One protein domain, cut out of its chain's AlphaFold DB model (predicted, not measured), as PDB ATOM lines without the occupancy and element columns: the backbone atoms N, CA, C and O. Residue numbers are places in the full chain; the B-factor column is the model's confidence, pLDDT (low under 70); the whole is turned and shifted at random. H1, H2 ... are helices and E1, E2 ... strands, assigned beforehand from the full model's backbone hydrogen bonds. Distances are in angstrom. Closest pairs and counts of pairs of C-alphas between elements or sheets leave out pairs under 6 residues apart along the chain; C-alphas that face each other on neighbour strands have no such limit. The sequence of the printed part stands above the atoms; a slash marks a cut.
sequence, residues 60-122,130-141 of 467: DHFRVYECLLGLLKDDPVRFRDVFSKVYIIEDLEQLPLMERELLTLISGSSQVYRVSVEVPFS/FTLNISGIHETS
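AT A GLANCE: This is residues 60 to 122 and 130 to 141 of the 467 residues of the protein "PARP-1 binding protein" of Portunus trituberculatus (UniProt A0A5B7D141). A two-stranded ribbon, E1 and E2, makes one end of an elongated, loosely built domain, and two helices, H3 and H1, lie side by side toward the other end, with H3 nearer the ribbon. The short helix H2 sits near the later end of H3, and from it a long loop, residues 84 to 96, passes along E1 at residues 88 to 89 and then turns back to the beginning of H3. The printed part has 75 residues with three named helices and two named strands, in the order H1, H2, H3, E1, E2; the sheet has the order E1 - E2 and is antiparallel, and the class is mixed, helices and strands. The whole is loose, with a radius of gyration of the C-alphas of 14.2 A and spans of 47 by 26 by 21 A.

IN THESE COORDINATES: Strand E1 is residues 113 to 118, 15.3 A from first to last C-alpha. Strand E2 is residues 131 to 136, 15.9 A long, and ends with C-alpha 136 at (-35.829, -46.703, -43.444). Helix H3 is residues 97 to 107, 15.1 A long, with C-alpha 97 at (-26.095, -29.298, -38.102). Helix H1, the longest, is residues 61 to 74, 20.1 A long, with C-alpha 61 at (-24.064, -21.192, -49.506). Helix H2 is residues 80 to 83, 5.1 A long.

HOW THE PARTS SIT: E1 and E2 are antiparallel neighbours, with 157 degrees between their directions. The C-alphas of Tyr 113 and Gly 136 face each other at 4.4 A. N 114 and O 135 are within hydrogen-bond range at 2.8 A, as are N 133 and O 116 at 3.0 A. Outside the named strands, residues 88 to 89 pair with residues 113 to 114 of E1, parallel. H3 is apart from E2. H3 touches H1, and their closest C-alphas, those of Leu 102 and Leu 69, are 6.0 A apart. These two helices run the same way at a steep tilt of 37 degrees, only just past shallow. H2 is close to H3 but not clearly touching, with the C-alphas of Phe 83 and Ile 106 closest at 6.3 A. H1 and H2 are apart, and both are apart from E1 and E2. In H1 and H3 every O i to N i+4 pair is within hydrogen-bond range; H2 is too short for such a pair.

THE WHOLE: The two C-alphas farthest apart, those of Asp 74 and Ser 122, are 48.4 A from each other. Residues 123 to 129 are not printed, and C-alphas 122 and 130 are 11.9 A apart across this cut, which lies in the link from E1 to E2. The link from H2 to H3, with 13 residues, is long, while those from H1 to H2 and from H3 to E1 are tight. The mean pLDDT of the printed part is 73.3, and it is under 70 at residues 84 to 88, 109 to 122 and 130 to 141.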
ATOM      1  N   ASP A  60     -24.646 -16.400 -50.271       86.44
ATOM      2  CA  ASP A  60     -23.659 -17.445 -50.043       86.44
ATOM      3  C   ASP A  60     -24.336 -18.782 -49.728       86.44
ATOM      4  O   ASP A  60     -25.554 -18.874 -49.563       86.44
ATOM      5  N   HIS A  61     -23.539 -19.843 -49.671       82.50
ATOM      6  CA  HIS A  61     -24.064 -21.192 -49.506       82.50
ATOM      7  C   HIS A  61     -24.850 -21.365 -48.194       82.50
ATOM      8  O   HIS A  61     -25.916 -21.978 -48.193       82.50
ATOM      9  N   PHE A  62     -24.379 -20.762 -47.098       85.62
ATOM     10  CA  PHE A  62     -25.065 -20.807 -45.805       85.62
ATOM     11  C   PHE A  62     -26.408 -20.086 -45.855       85.62
ATOM     12  O   PHE A  62     -27.411 -20.619 -45.382       85.62
ATOM     13  N   ARG A  63     -26.461 -18.910 -46.483       86.56
ATOM     14  CA  ARG A  63     -27.692 -18.136 -46.589       86.56
ATOM     15  C   ARG A  63     -28.723 -18.812 -47.486       86.56
ATOM     16  O   ARG A  63     -29.908 -18.739 -47.179       86.56
ATOM     17  N   VAL A  64     -28.293 -19.528 -48.533       84.56
ATOM     18  CA  VAL A  64     -29.191 -20.393 -49.322       84.56
ATOM     19  C   VAL A  64     -29.863 -21.422 -48.414       84.56
ATOM     20  O   VAL A  64     -31.083 -21.570 -48.473       84.56
ATOM     21  N   TYR A  65     -29.102 -22.090 -47.545       85.56
ATOM     22  CA  TYR A  65     -29.670 -23.060 -46.613       85.56
ATOM     23  C   TYR A  65     -30.590 -22.431 -45.570       85.56
ATOM     24  O   TYR A  65     -31.644 -22.992 -45.307       85.56
ATOM     25  N   GLU A  66     -30.237 -21.283 -44.989       87.38
ATOM     26  CA  GLU A  66     -31.113 -20.588 -44.035       87.38
ATOM     27  C   GLU A  66     -32.432 -20.164 -44.687       87.38
ATOM     28  O   GLU A  66     -33.499 -20.371 -44.111       87.38
ATOM     29  N   CYS A  67     -32.373 -19.611 -45.904       86.38
ATOM     30  CA  CYS A  67     -33.563 -19.258 -46.671       86.38
ATOM     31  C   CYS A  67     -34.410 -20.494 -46.972       86.38
ATOM     32  O   CYS A  67     -35.623 -20.460 -46.789       86.38
ATOM     33  N   LEU A  68     -33.780 -21.594 -47.387       85.25
ATOM     34  CA  LEU A  68     -34.475 -22.847 -47.647       85.25
ATOM     35  C   LEU A  68     -35.128 -23.408 -46.379       85.25
ATOM     36  O   LEU A  68     -36.286 -23.806 -46.410       85.25
ATOM     37  N   LEU A  69     -34.410 -23.398 -45.260       88.75
ATOM     38  CA  LEU A  69     -34.914 -23.847 -43.968       88.75
ATOM     39  C   LEU A  69     -36.114 -23.001 -43.519       88.75
ATOM     40  O   LEU A  69     -37.100 -23.554 -43.042       88.75
ATOM     41  N   GLY A  70     -36.046 -21.677 -43.697       89.31
ATOM     42  CA  GLY A  70     -37.154 -20.759 -43.429       89.31
ATOM     43  C   GLY A  70     -38.374 -21.072 -44.293       89.31
ATOM     44  O   GLY A  70     -39.445 -21.329 -43.759       89.31
ATOM     45  N   LEU A  71     -38.184 -21.182 -45.612       87.00
ATOM     46  CA  LEU A  71     -39.259 -21.522 -46.551       87.00
ATOM     47  C   LEU A  71     -39.935 -22.859 -46.214       87.00
ATOM     48  O   LEU A  71     -41.150 -22.978 -46.328       87.00
ATOM     49  N   LEU A  72     -39.161 -23.852 -45.774       86.50
ATOM     50  CA  LEU A  72     -39.686 -25.161 -45.384       86.50
ATOM     51  C   LEU A  72     -40.443 -25.153 -44.066       86.50
ATOM     52  O   LEU A  72     -41.396 -25.911 -43.909       86.50
ATOM     53  N   LYS A  73     -40.008 -24.324 -43.115       87.94
ATOM     54  CA  LYS A  73     -40.714 -24.127 -41.848       87.94
ATOM     55  C   LYS A  73     -42.023 -23.369 -42.060       87.94
ATOM     56  O   LYS A  73     -43.016 -23.714 -41.426       87.94
ATOM     57  N   ASP A  74     -42.013 -22.379 -42.948       91.25
ATOM     58  CA  ASP A  74     -43.159 -21.509 -43.203       91.25
ATOM     59  C   ASP A  74     -44.240 -22.203 -44.052       91.25
ATOM     60  O   ASP A  74     -45.426 -22.092 -43.739       91.25
ATOM     61  N   ASP A  75     -43.853 -22.943 -45.099       87.62
ATOM     62  CA  ASP A  75     -44.789 -23.653 -45.983       87.62
ATOM     63  C   ASP A  75     -44.246 -25.024 -46.438       87.62
ATOM     64  O   ASP A  75     -43.763 -25.183 -47.564       87.62
ATOM     65  N   PRO A  76     -44.356 -26.066 -45.594       83.75
ATOM     66  CA  PRO A  76     -43.905 -27.409 -45.955       83.75
ATOM     67  C   PRO A  76     -44.741 -28.041 -47.082       83.75
ATOM     68  O   PRO A  76     -44.279 -28.970 -47.748       83.75
ATOM     69  N   VAL A  77     -45.972 -27.566 -47.321       84.00
ATOM     70  CA  VAL A  77     -46.886 -28.153 -48.313       84.00
ATOM     71  C   VAL A  77     -46.425 -27.826 -49.729       84.00
ATOM     72  O   VAL A  77     -46.449 -28.712 -50.587       84.00
ATOM     73  N   ARG A  78     -45.941 -26.600 -49.965       81.12
ATOM     74  CA  ARG A  78     -45.431 -26.156 -51.275       81.12
ATOM     75  C   ARG A  78     -44.315 -27.044 -51.817       81.12
ATOM     76  O   ARG A  78     -44.204 -27.233 -53.025       81.12
ATOM     77  N   PHE A  79     -43.519 -27.637 -50.935       78.69
ATOM     78  CA  PHE A  79     -42.392 -28.476 -51.329       78.69
ATOM     79  C   PHE A  79     -42.686 -29.980 -51.286       78.69
ATOM     80  O   PHE A  79     -41.805 -30.788 -51.586       78.69
ATOM     81  N   ARG A  80     -43.919 -30.390 -50.969       79.06
ATOM     82  CA  ARG A  80     -44.274 -31.809 -50.835       79.06
ATOM     83  C   ARG A  80     -43.988 -32.612 -52.105       79.06
ATOM     84  O   ARG A  80     -43.507 -33.735 -52.017       79.06
ATOM     85  N   ASP A  81     -44.226 -32.027 -53.277       73.31
ATOM     86  CA  ASP A  81     -43.985 -32.679 -54.573       73.31
ATOM     87  C   ASP A  81     -42.493 -32.770 -54.925       73.31
ATOM     88  O   ASP A  81     -42.063 -33.647 -55.677       73.31
ATOM     89  N   VAL A  82     -41.681 -31.870 -54.367       70.19
ATOM     90  CA  VAL A  82     -40.221 -31.917 -54.496       70.19
ATOM     91  C   VAL A  82     -39.683 -33.069 -53.657       70.19
ATOM     92  O   VAL A  82     -38.835 -33.824 -54.141       70.19
ATOM     93  N   PHE A  83     -40.215 -33.214 -52.439       73.69
ATOM     94  CA  PHE A  83     -39.761 -34.188 -51.450       73.69
ATOM     95  C   PHE A  83     -40.418 -35.547 -51.514       73.69
ATOM     96  O   PHE A  83     -39.884 -36.469 -50.912       73.69
ATOM     97  N   SER A  84     -41.462 -35.728 -52.323       67.69
ATOM     98  CA  SER A  84     -42.143 -37.014 -52.517       67.69
ATOM     99  C   SER A  84     -41.250 -38.128 -53.088       67.69
ATOM    100  O   SER A  84     -41.742 -39.194 -53.464       67.69
ATOM    101  N   LYS A  85     -39.948 -37.876 -53.246       68.44
ATOM    102  CA  LYS A  85     -38.946 -38.803 -53.748       68.44
ATOM    103  C   LYS A  85     -38.168 -39.420 -52.596       68.44
ATOM    104  O   LYS A  85     -37.900 -38.799 -51.576       68.44
ATOM    105  N   VAL A  86     -37.761 -40.663 -52.815       58.94
ATOM    106  CA  VAL A  86     -36.874 -41.390 -51.912       58.94
ATOM    107  C   VAL A  86     -35.473 -40.790 -51.988       58.94
ATOM    108  O   VAL A  86     -34.863 -40.777 -53.060       58.94
ATOM    109  N   TYR A  87     -34.967 -40.327 -50.848       66.00
ATOM    110  CA  TYR A  87     -33.590 -39.866 -50.697       66.00
ATOM    111  C   TYR A  87     -32.732 -40.962 -50.086       66.00
ATOM    112  O   TYR A  87     -33.147 -41.617 -49.130       66.00
ATOM    113  N   ILE A  88     -31.543 -41.129 -50.658       67.75
ATOM    114  CA  ILE A  88     -30.475 -41.990 -50.166       67.75
ATOM    115  C   ILE A  88     -29.355 -41.064 -49.706       67.75
ATOM    116  O   ILE A  88     -28.845 -40.289 -50.511       67.75
ATOM    117  N   ILE A  89     -29.007 -41.127 -48.423       72.94
ATOM    118  CA  ILE A  89     -27.985 -40.259 -47.829       72.94
ATOM    119  C   ILE A  89     -26.979 -41.131 -47.094       72.94
ATOM    120  O   ILE A  89     -27.344 -41.891 -46.191       72.94
ATOM    121  N   GLU A  90     -25.724 -41.012 -47.508       78.19
ATOM    122  CA  GLU A  90     -24.574 -41.634 -46.861       78.19
ATOM    123  C   GLU A  90     -24.020 -40.677 -45.788       78.19
ATOM    124  O   GLU A  90     -24.172 -39.462 -45.889       78.19
ATOM    125  N   ASP A  91     -23.431 -41.223 -44.723       82.25
ATOM    126  CA  ASP A  91     -22.699 -40.464 -43.695       82.25
ATOM    127  C   ASP A  91     -23.437 -39.285 -43.028       82.25
ATOM    128  O   ASP A  91     -22.869 -38.223 -42.774       82.25
ATOM    129  N   LEU A  92     -24.691 -39.512 -42.616       77.75
ATOM    130  CA  LEU A  92     -25.514 -38.552 -41.854       77.75
ATOM    131  C   LEU A  92     -24.809 -37.896 -40.651       77.75
ATOM    132  O   LEU A  92     -25.153 -36.781 -40.269       77.75
ATOM    133  N   GLU A  93     -23.849 -38.583 -40.032       82.06
ATOM    134  CA  GLU A  93     -23.104 -38.091 -38.867       82.06
ATOM    135  C   GLU A  93     -22.090 -36.995 -39.218       82.06
ATOM    136  O   GLU A  93     -21.778 -36.159 -38.370       82.06
ATOM    137  N   GLN A  94     -21.602 -36.976 -40.462       84.50
ATOM    138  CA  GLN A  94     -20.642 -35.983 -40.945       84.50
ATOM    139  C   GLN A  94     -21.324 -34.704 -41.444       84.50
ATOM    140  O   GLN A  94     -20.660 -33.682 -41.620       84.50
ATOM    141  N   LEU A  95     -22.646 -34.736 -41.645       81.12
ATOM    142  CA  LEU A  95     -23.390 -33.580 -42.124       81.12
ATOM    143  C   LEU A  95     -23.396 -32.445 -41.079       81.12
ATOM    144  O   LEU A  95     -23.694 -32.673 -39.894       81.12
ATOM    145  N   PRO A  96     -23.134 -31.195 -41.501       88.19
ATOM    146  CA  PRO A  96     -23.350 -30.007 -40.689       88.19
ATOM    147  C   PRO A  96     -24.736 -29.990 -40.035       88.19
ATOM    148  O   PRO A  96     -25.712 -30.524 -40.562       88.19
ATOM    149  N   LEU A  97     -24.843 -29.349 -38.867       87.31
ATOM    150  CA  LEU A  97     -26.095 -29.298 -38.102       87.31
ATOM    151  C   LEU A  97     -27.269 -28.747 -38.931       87.31
ATOM    152  O   LEU A  97     -28.353 -29.318 -38.890       87.31
ATOM    153  N   MET A  98     -27.032 -27.697 -39.724       85.50
ATOM    154  CA  MET A  98     -28.057 -27.114 -40.595       85.50
ATOM    155  C   MET A  98     -28.557 -28.084 -41.668       85.50
ATOM    156  O   MET A  98     -29.754 -28.137 -41.929       85.50
ATOM    157  N   GLU A  99     -27.666 -28.864 -42.279       85.12
ATOM    158  CA  GLU A  99     -28.052 -29.844 -43.299       85.12
ATOM    159  C   GLU A  99     -28.850 -30.990 -42.671       85.12
ATOM    160  O   GLU A  99     -29.845 -31.435 -43.235       85.12
ATOM    161  N   ARG A 100     -28.492 -31.413 -41.452       85.56
ATOM    162  CA  ARG A 100     -29.285 -32.390 -40.691       85.56
ATOM    163  C   ARG A 100     -30.676 -31.867 -40.342       85.56
ATOM    164  O   ARG A 100     -31.649 -32.606 -40.475       85.56
ATOM    165  N   GLU A 101     -30.790 -30.612 -39.917       88.31
ATOM    166  CA  GLU A 101     -32.085 -29.986 -39.629       88.31
ATOM    167  C   GLU A 101     -32.944 -29.892 -40.896       88.31
ATOM    168  O   GLU A 101     -34.114 -30.273 -40.886       88.31
ATOM    169  N   LEU A 102     -32.339 -29.481 -42.011       85.50
ATOM    170  CA  LEU A 102     -32.989 -29.448 -43.314       85.50
ATOM    171  C   LEU A 102     -33.514 -30.831 -43.713       85.50
ATOM    172  O   LEU A 102     -34.677 -30.972 -44.078       85.50
ATOM    173  N   LEU A 103     -32.681 -31.865 -43.593       85.19
ATOM    174  CA  LEU A 103     -33.079 -33.240 -43.877       85.19
ATOM    175  C   LEU A 103     -34.185 -33.740 -42.957       85.19
ATOM    176  O   LEU A 103     -35.021 -34.518 -43.403       85.19
ATOM    177  N   THR A 104     -34.211 -33.285 -41.704       84.62
ATOM    178  CA  THR A 104     -35.279 -33.607 -40.749       84.62
ATOM    179  C   THR A 104     -36.613 -33.009 -41.196       84.62
ATOM    180  O   THR A 104     -37.640 -33.681 -41.154       84.62
ATOM    181  N   LEU A 105     -36.609 -31.763 -41.675       85.19
ATOM    182  CA  LEU A 105     -37.811 -31.119 -42.215       85.19
ATOM    183  C   LEU A 105     -38.288 -31.803 -43.501       85.19
ATOM    184  O   LEU A 105     -39.481 -32.047 -43.671       85.19
ATOM    185  N   ILE A 106     -37.352 -32.160 -44.382       82.31
ATOM    186  CA  ILE A 106     -37.644 -32.870 -45.631       82.31
ATOM    187  C   ILE A 106     -38.231 -34.257 -45.336       82.31
ATOM    188  O   ILE A 106     -39.247 -34.640 -45.923       82.31
ATOM    189  N   SER A 107     -37.633 -34.997 -44.399       79.25
ATOM    190  CA  SER A 107     -38.049 -36.356 -44.049       79.25
ATOM    191  C   SER A 107     -39.376 -36.419 -43.306       79.25
ATOM    192  O   SER A 107     -40.126 -37.366 -43.510       79.25
ATOM    193  N   GLY A 108     -39.739 -35.388 -42.537       77.19
ATOM    194  CA  GLY A 108     -41.064 -35.305 -41.913       77.19
ATOM    195  C   GLY A 108     -42.217 -35.364 -42.927       77.19
ATOM    196  O   GLY A 108     -43.337 -35.734 -42.584       77.19
ATOM    197  N   SER A 109     -41.945 -35.047 -44.197       66.00
ATOM    198  CA  SER A 109     -42.934 -35.075 -45.275       66.00
ATOM    199  C   SER A 109     -42.865 -36.314 -46.179       66.00
ATOM    200  O   SER A 109     -43.741 -36.480 -47.031       66.00
ATOM    201  N   SER A 110     -41.838 -37.170 -46.064       66.00
ATOM    202  CA  SER A 110     -41.561 -38.242 -47.041       66.00
ATOM    203  C   SER A 110     -40.732 -39.409 -46.491       66.00
ATOM    204  O   SER A 110     -39.997 -39.283 -45.521       66.00
ATOM    205  N   GLN A 111     -40.822 -40.580 -47.132       62.28
ATOM    206  CA  GLN A 111     -40.042 -41.757 -46.725       62.28
ATOM    207  C   GLN A 111     -38.562 -41.572 -47.091       62.28
ATOM    208  O   GLN A 111     -38.180 -41.681 -48.258       62.28
ATOM    209  N   VAL A 112     -37.721 -41.304 -46.090       62.06
ATOM    210  CA  VAL A 112     -36.265 -41.199 -46.258       62.06
ATOM    211  C   VAL A 112     -35.600 -42.513 -45.882       62.06
ATOM    212  O   VAL A 112     -35.913 -43.118 -44.855       62.06
ATOM    213  N   TYR A 113     -34.663 -42.956 -46.716       60.22
ATOM    214  CA  TYR A 113     -33.938 -44.202 -46.520       60.22
ATOM    215  C   TYR A 113     -32.456 -43.898 -46.320       60.22
ATOM    216  O   TYR A 113     -31.814 -43.227 -47.124       60.22
ATOM    217  N   ARG A 114     -31.886 -44.418 -45.238       65.69
ATOM    218  CA  ARG A 114     -30.442 -44.444 -45.052       65.69
ATOM    219  C   ARG A 114     -29.903 -45.623 -45.838       65.69
ATOM    220  O   ARG A 114     -30.349 -46.757 -45.648       65.69
ATOM    221  N   VAL A 115     -28.916 -45.356 -46.679       53.84
ATOM    222  CA  VAL A 115     -28.129 -46.408 -47.308       53.84
ATOM    223  C   VAL A 115     -26.756 -46.364 -46.685       53.84
ATOM    224  O   VAL A 115     -26.087 -45.338 -46.695       53.84
ATOM    225  N   SER A 116     -26.369 -47.475 -46.084       60.53
ATOM    226  CA  SER A 116     -25.009 -47.691 -45.623       60.53
ATOM    227  C   SER A 116     -24.399 -48.789 -46.476       60.53
ATOM    228  O   SER A 116     -24.934 -49.901 -46.549       60.53
ATOM    229  N   VAL A 117     -23.282 -48.472 -47.123       52.31
ATOM    230  CA  VAL A 117     -22.446 -49.457 -47.799       52.31
ATOM    231  C   VAL A 117     -21.459 -49.988 -46.768       52.31
ATOM    232  O   VAL A 117     -20.484 -49.326 -46.421       52.31
ATOM    233  N   GLU A 118     -21.714 -51.185 -46.246       58.75
ATOM    234  CA  GLU A 118     -20.726 -51.858 -45.407       58.75
ATOM    235  C   GLU A 118     -19.632 -52.422 -46.312       58.75
ATOM    236  O   GLU A 118     -19.814 -53.430 -47.003       58.75
ATOM    237  N   VAL A 119     -18.483 -51.747 -46.330       51.00
ATOM    238  CA  VAL A 119     -17.275 -52.280 -46.957       51.00
ATOM    239  C   VAL A 119     -16.631 -53.244 -45.958       51.00
ATOM    240  O   VAL A 119     -16.190 -52.806 -44.892       51.00
ATOM    241  N   PRO A 120     -16.569 -54.558 -46.245       56.25
ATOM    242  CA  PRO A 120     -15.929 -55.496 -45.338       56.25
ATOM    243  C   PRO A 120     -14.446 -55.130 -45.204       56.25
ATOM    244  O   PRO A 120     -13.687 -55.197 -46.167       56.25
ATOM    245  N   PHE A 121     -14.022 -54.779 -43.989       48.53
ATOM    246  CA  PHE A 121     -12.659 -54.331 -43.658       48.53
ATOM    247  C   PHE A 121     -11.564 -55.407 -43.846       48.53
ATOM    248  O   PHE A 121     -10.408 -55.204 -43.476       48.53
ATOM    249  N   SER A 122     -11.900 -56.574 -44.403       53.94
ATOM    250  CA  SER A 122     -10.960 -57.676 -44.601       53.94
ATOM    251  C   SER A 122     -10.359 -57.632 -46.004       53.94
ATOM    252  O   SER A 122     -10.938 -58.130 -46.969       53.94
ATOM    253  N   PHE A 130     -20.313 -56.446 -51.901       56.16
ATOM    254  CA  PHE A 130     -20.730 -55.356 -51.018       56.16
ATOM    255  C   PHE A 130     -22.145 -55.643 -50.518       56.16
ATOM    256  O   PHE A 130     -23.015 -56.020 -51.311       56.16
ATOM    257  N   THR A 131     -22.380 -55.463 -49.218       55.34
ATOM    258  CA  THR A 131     -23.736 -55.547 -48.666       55.34
ATOM    259  C   THR A 131     -24.304 -54.137 -48.609       55.34
ATOM    260  O   THR A 131     -23.797 -53.277 -47.892       55.34
ATOM    261  N   LEU A 132     -25.336 -53.894 -49.419       50.97
ATOM    262  CA  LEU A 132     -26.084 -52.645 -49.407       50.97
ATOM    263  C   LEU A 132     -27.164 -52.737 -48.327       50.97
ATOM    264  O   LEU A 132     -28.176 -53.411 -48.523       50.97
ATOM    265  N   ASN A 133     -26.958 -52.063 -47.199       61.69
ATOM    266  CA  ASN A 133     -27.953 -51.994 -46.136       61.69
ATOM    267  C   ASN A 133     -28.827 -50.757 -46.359       61.69
ATOM    268  O   ASN A 133     -28.393 -49.627 -46.140       61.69
ATOM    269  N   ILE A 134     -30.063 -50.977 -46.818       58.09
ATOM    270  CA  ILE A 134     -31.088 -49.934 -46.938       58.09
ATOM    271  C   ILE A 134     -31.968 -50.023 -45.693       58.09
ATOM    272  O   ILE A 134     -32.718 -50.983 -45.524       58.09
ATOM    273  N   SER A 135     -31.881 -49.028 -44.818       65.25
ATOM    274  CA  SER A 135     -32.730 -48.915 -43.631       65.25
ATOM    275  C   SER A 135     -33.632 -47.694 -43.771       65.25
ATOM    276  O   SER A 135     -33.173 -46.610 -44.123       65.25
ATOM    277  N   GLY A 136     -34.936 -47.857 -43.542       61.91
ATOM    278  CA  GLY A 136     -35.829 -46.703 -43.444       61.91
ATOM    279  C   GLY A 136     -35.409 -45.854 -42.247       61.91
ATOM    280  O   GLY A 136     -35.236 -46.394 -41.153       61.91
ATOM    281  N   ILE A 137     -35.242 -44.544 -42.439       62.50
ATOM    282  CA  ILE A 137     -35.086 -43.610 -41.321       62.50
ATOM    283  C   ILE A 137     -36.483 -43.417 -40.732       62.50
ATOM    284  O   ILE A 137     -37.162 -42.434 -41.010       62.50
ATOM    285  N   HIS A 138     -36.964 -44.405 -39.980       56.16
ATOM    286  CA  HIS A 138     -38.161 -44.211 -39.177       56.16
ATOM    287  C   HIS A 138     -37.808 -43.242 -38.047       56.16
ATOM    288  O   HIS A 138     -36.793 -43.409 -37.369       56.16
ATOM    289  N   GLU A 139     -38.612 -42.185 -37.944       51.91
ATOM    290  CA  GLU A 139     -38.451 -41.038 -37.059       51.91
ATOM    291  C   GLU A 139     -37.864 -41.365 -35.672       51.91
ATOM    292  O   GLU A 139     -38.233 -42.342 -35.023       51.91
ATOM    293  N   THR A 140     -37.028 -40.426 -35.208       47.22
ATOM    294  CA  THR A 140     -36.685 -40.057 -33.816       47.22
ATOM    295  C   THR A 140     -35.339 -40.476 -33.214       47.22
ATOM    296  O   THR A 140     -34.747 -39.638 -32.537       47.22
ATOM    297  N   SER A 141     -34.776 -41.662 -33.457       53.97
ATOM    298  CA  SER A 141     -33.657 -42.099 -32.588       53.97
ATOM    299  C   SER A 141     -32.270 -41.533 -32.931       53.97
ATOM    300  O   SER A 141     -31.435 -41.409 -32.043       53.97
TER     301      SER A 141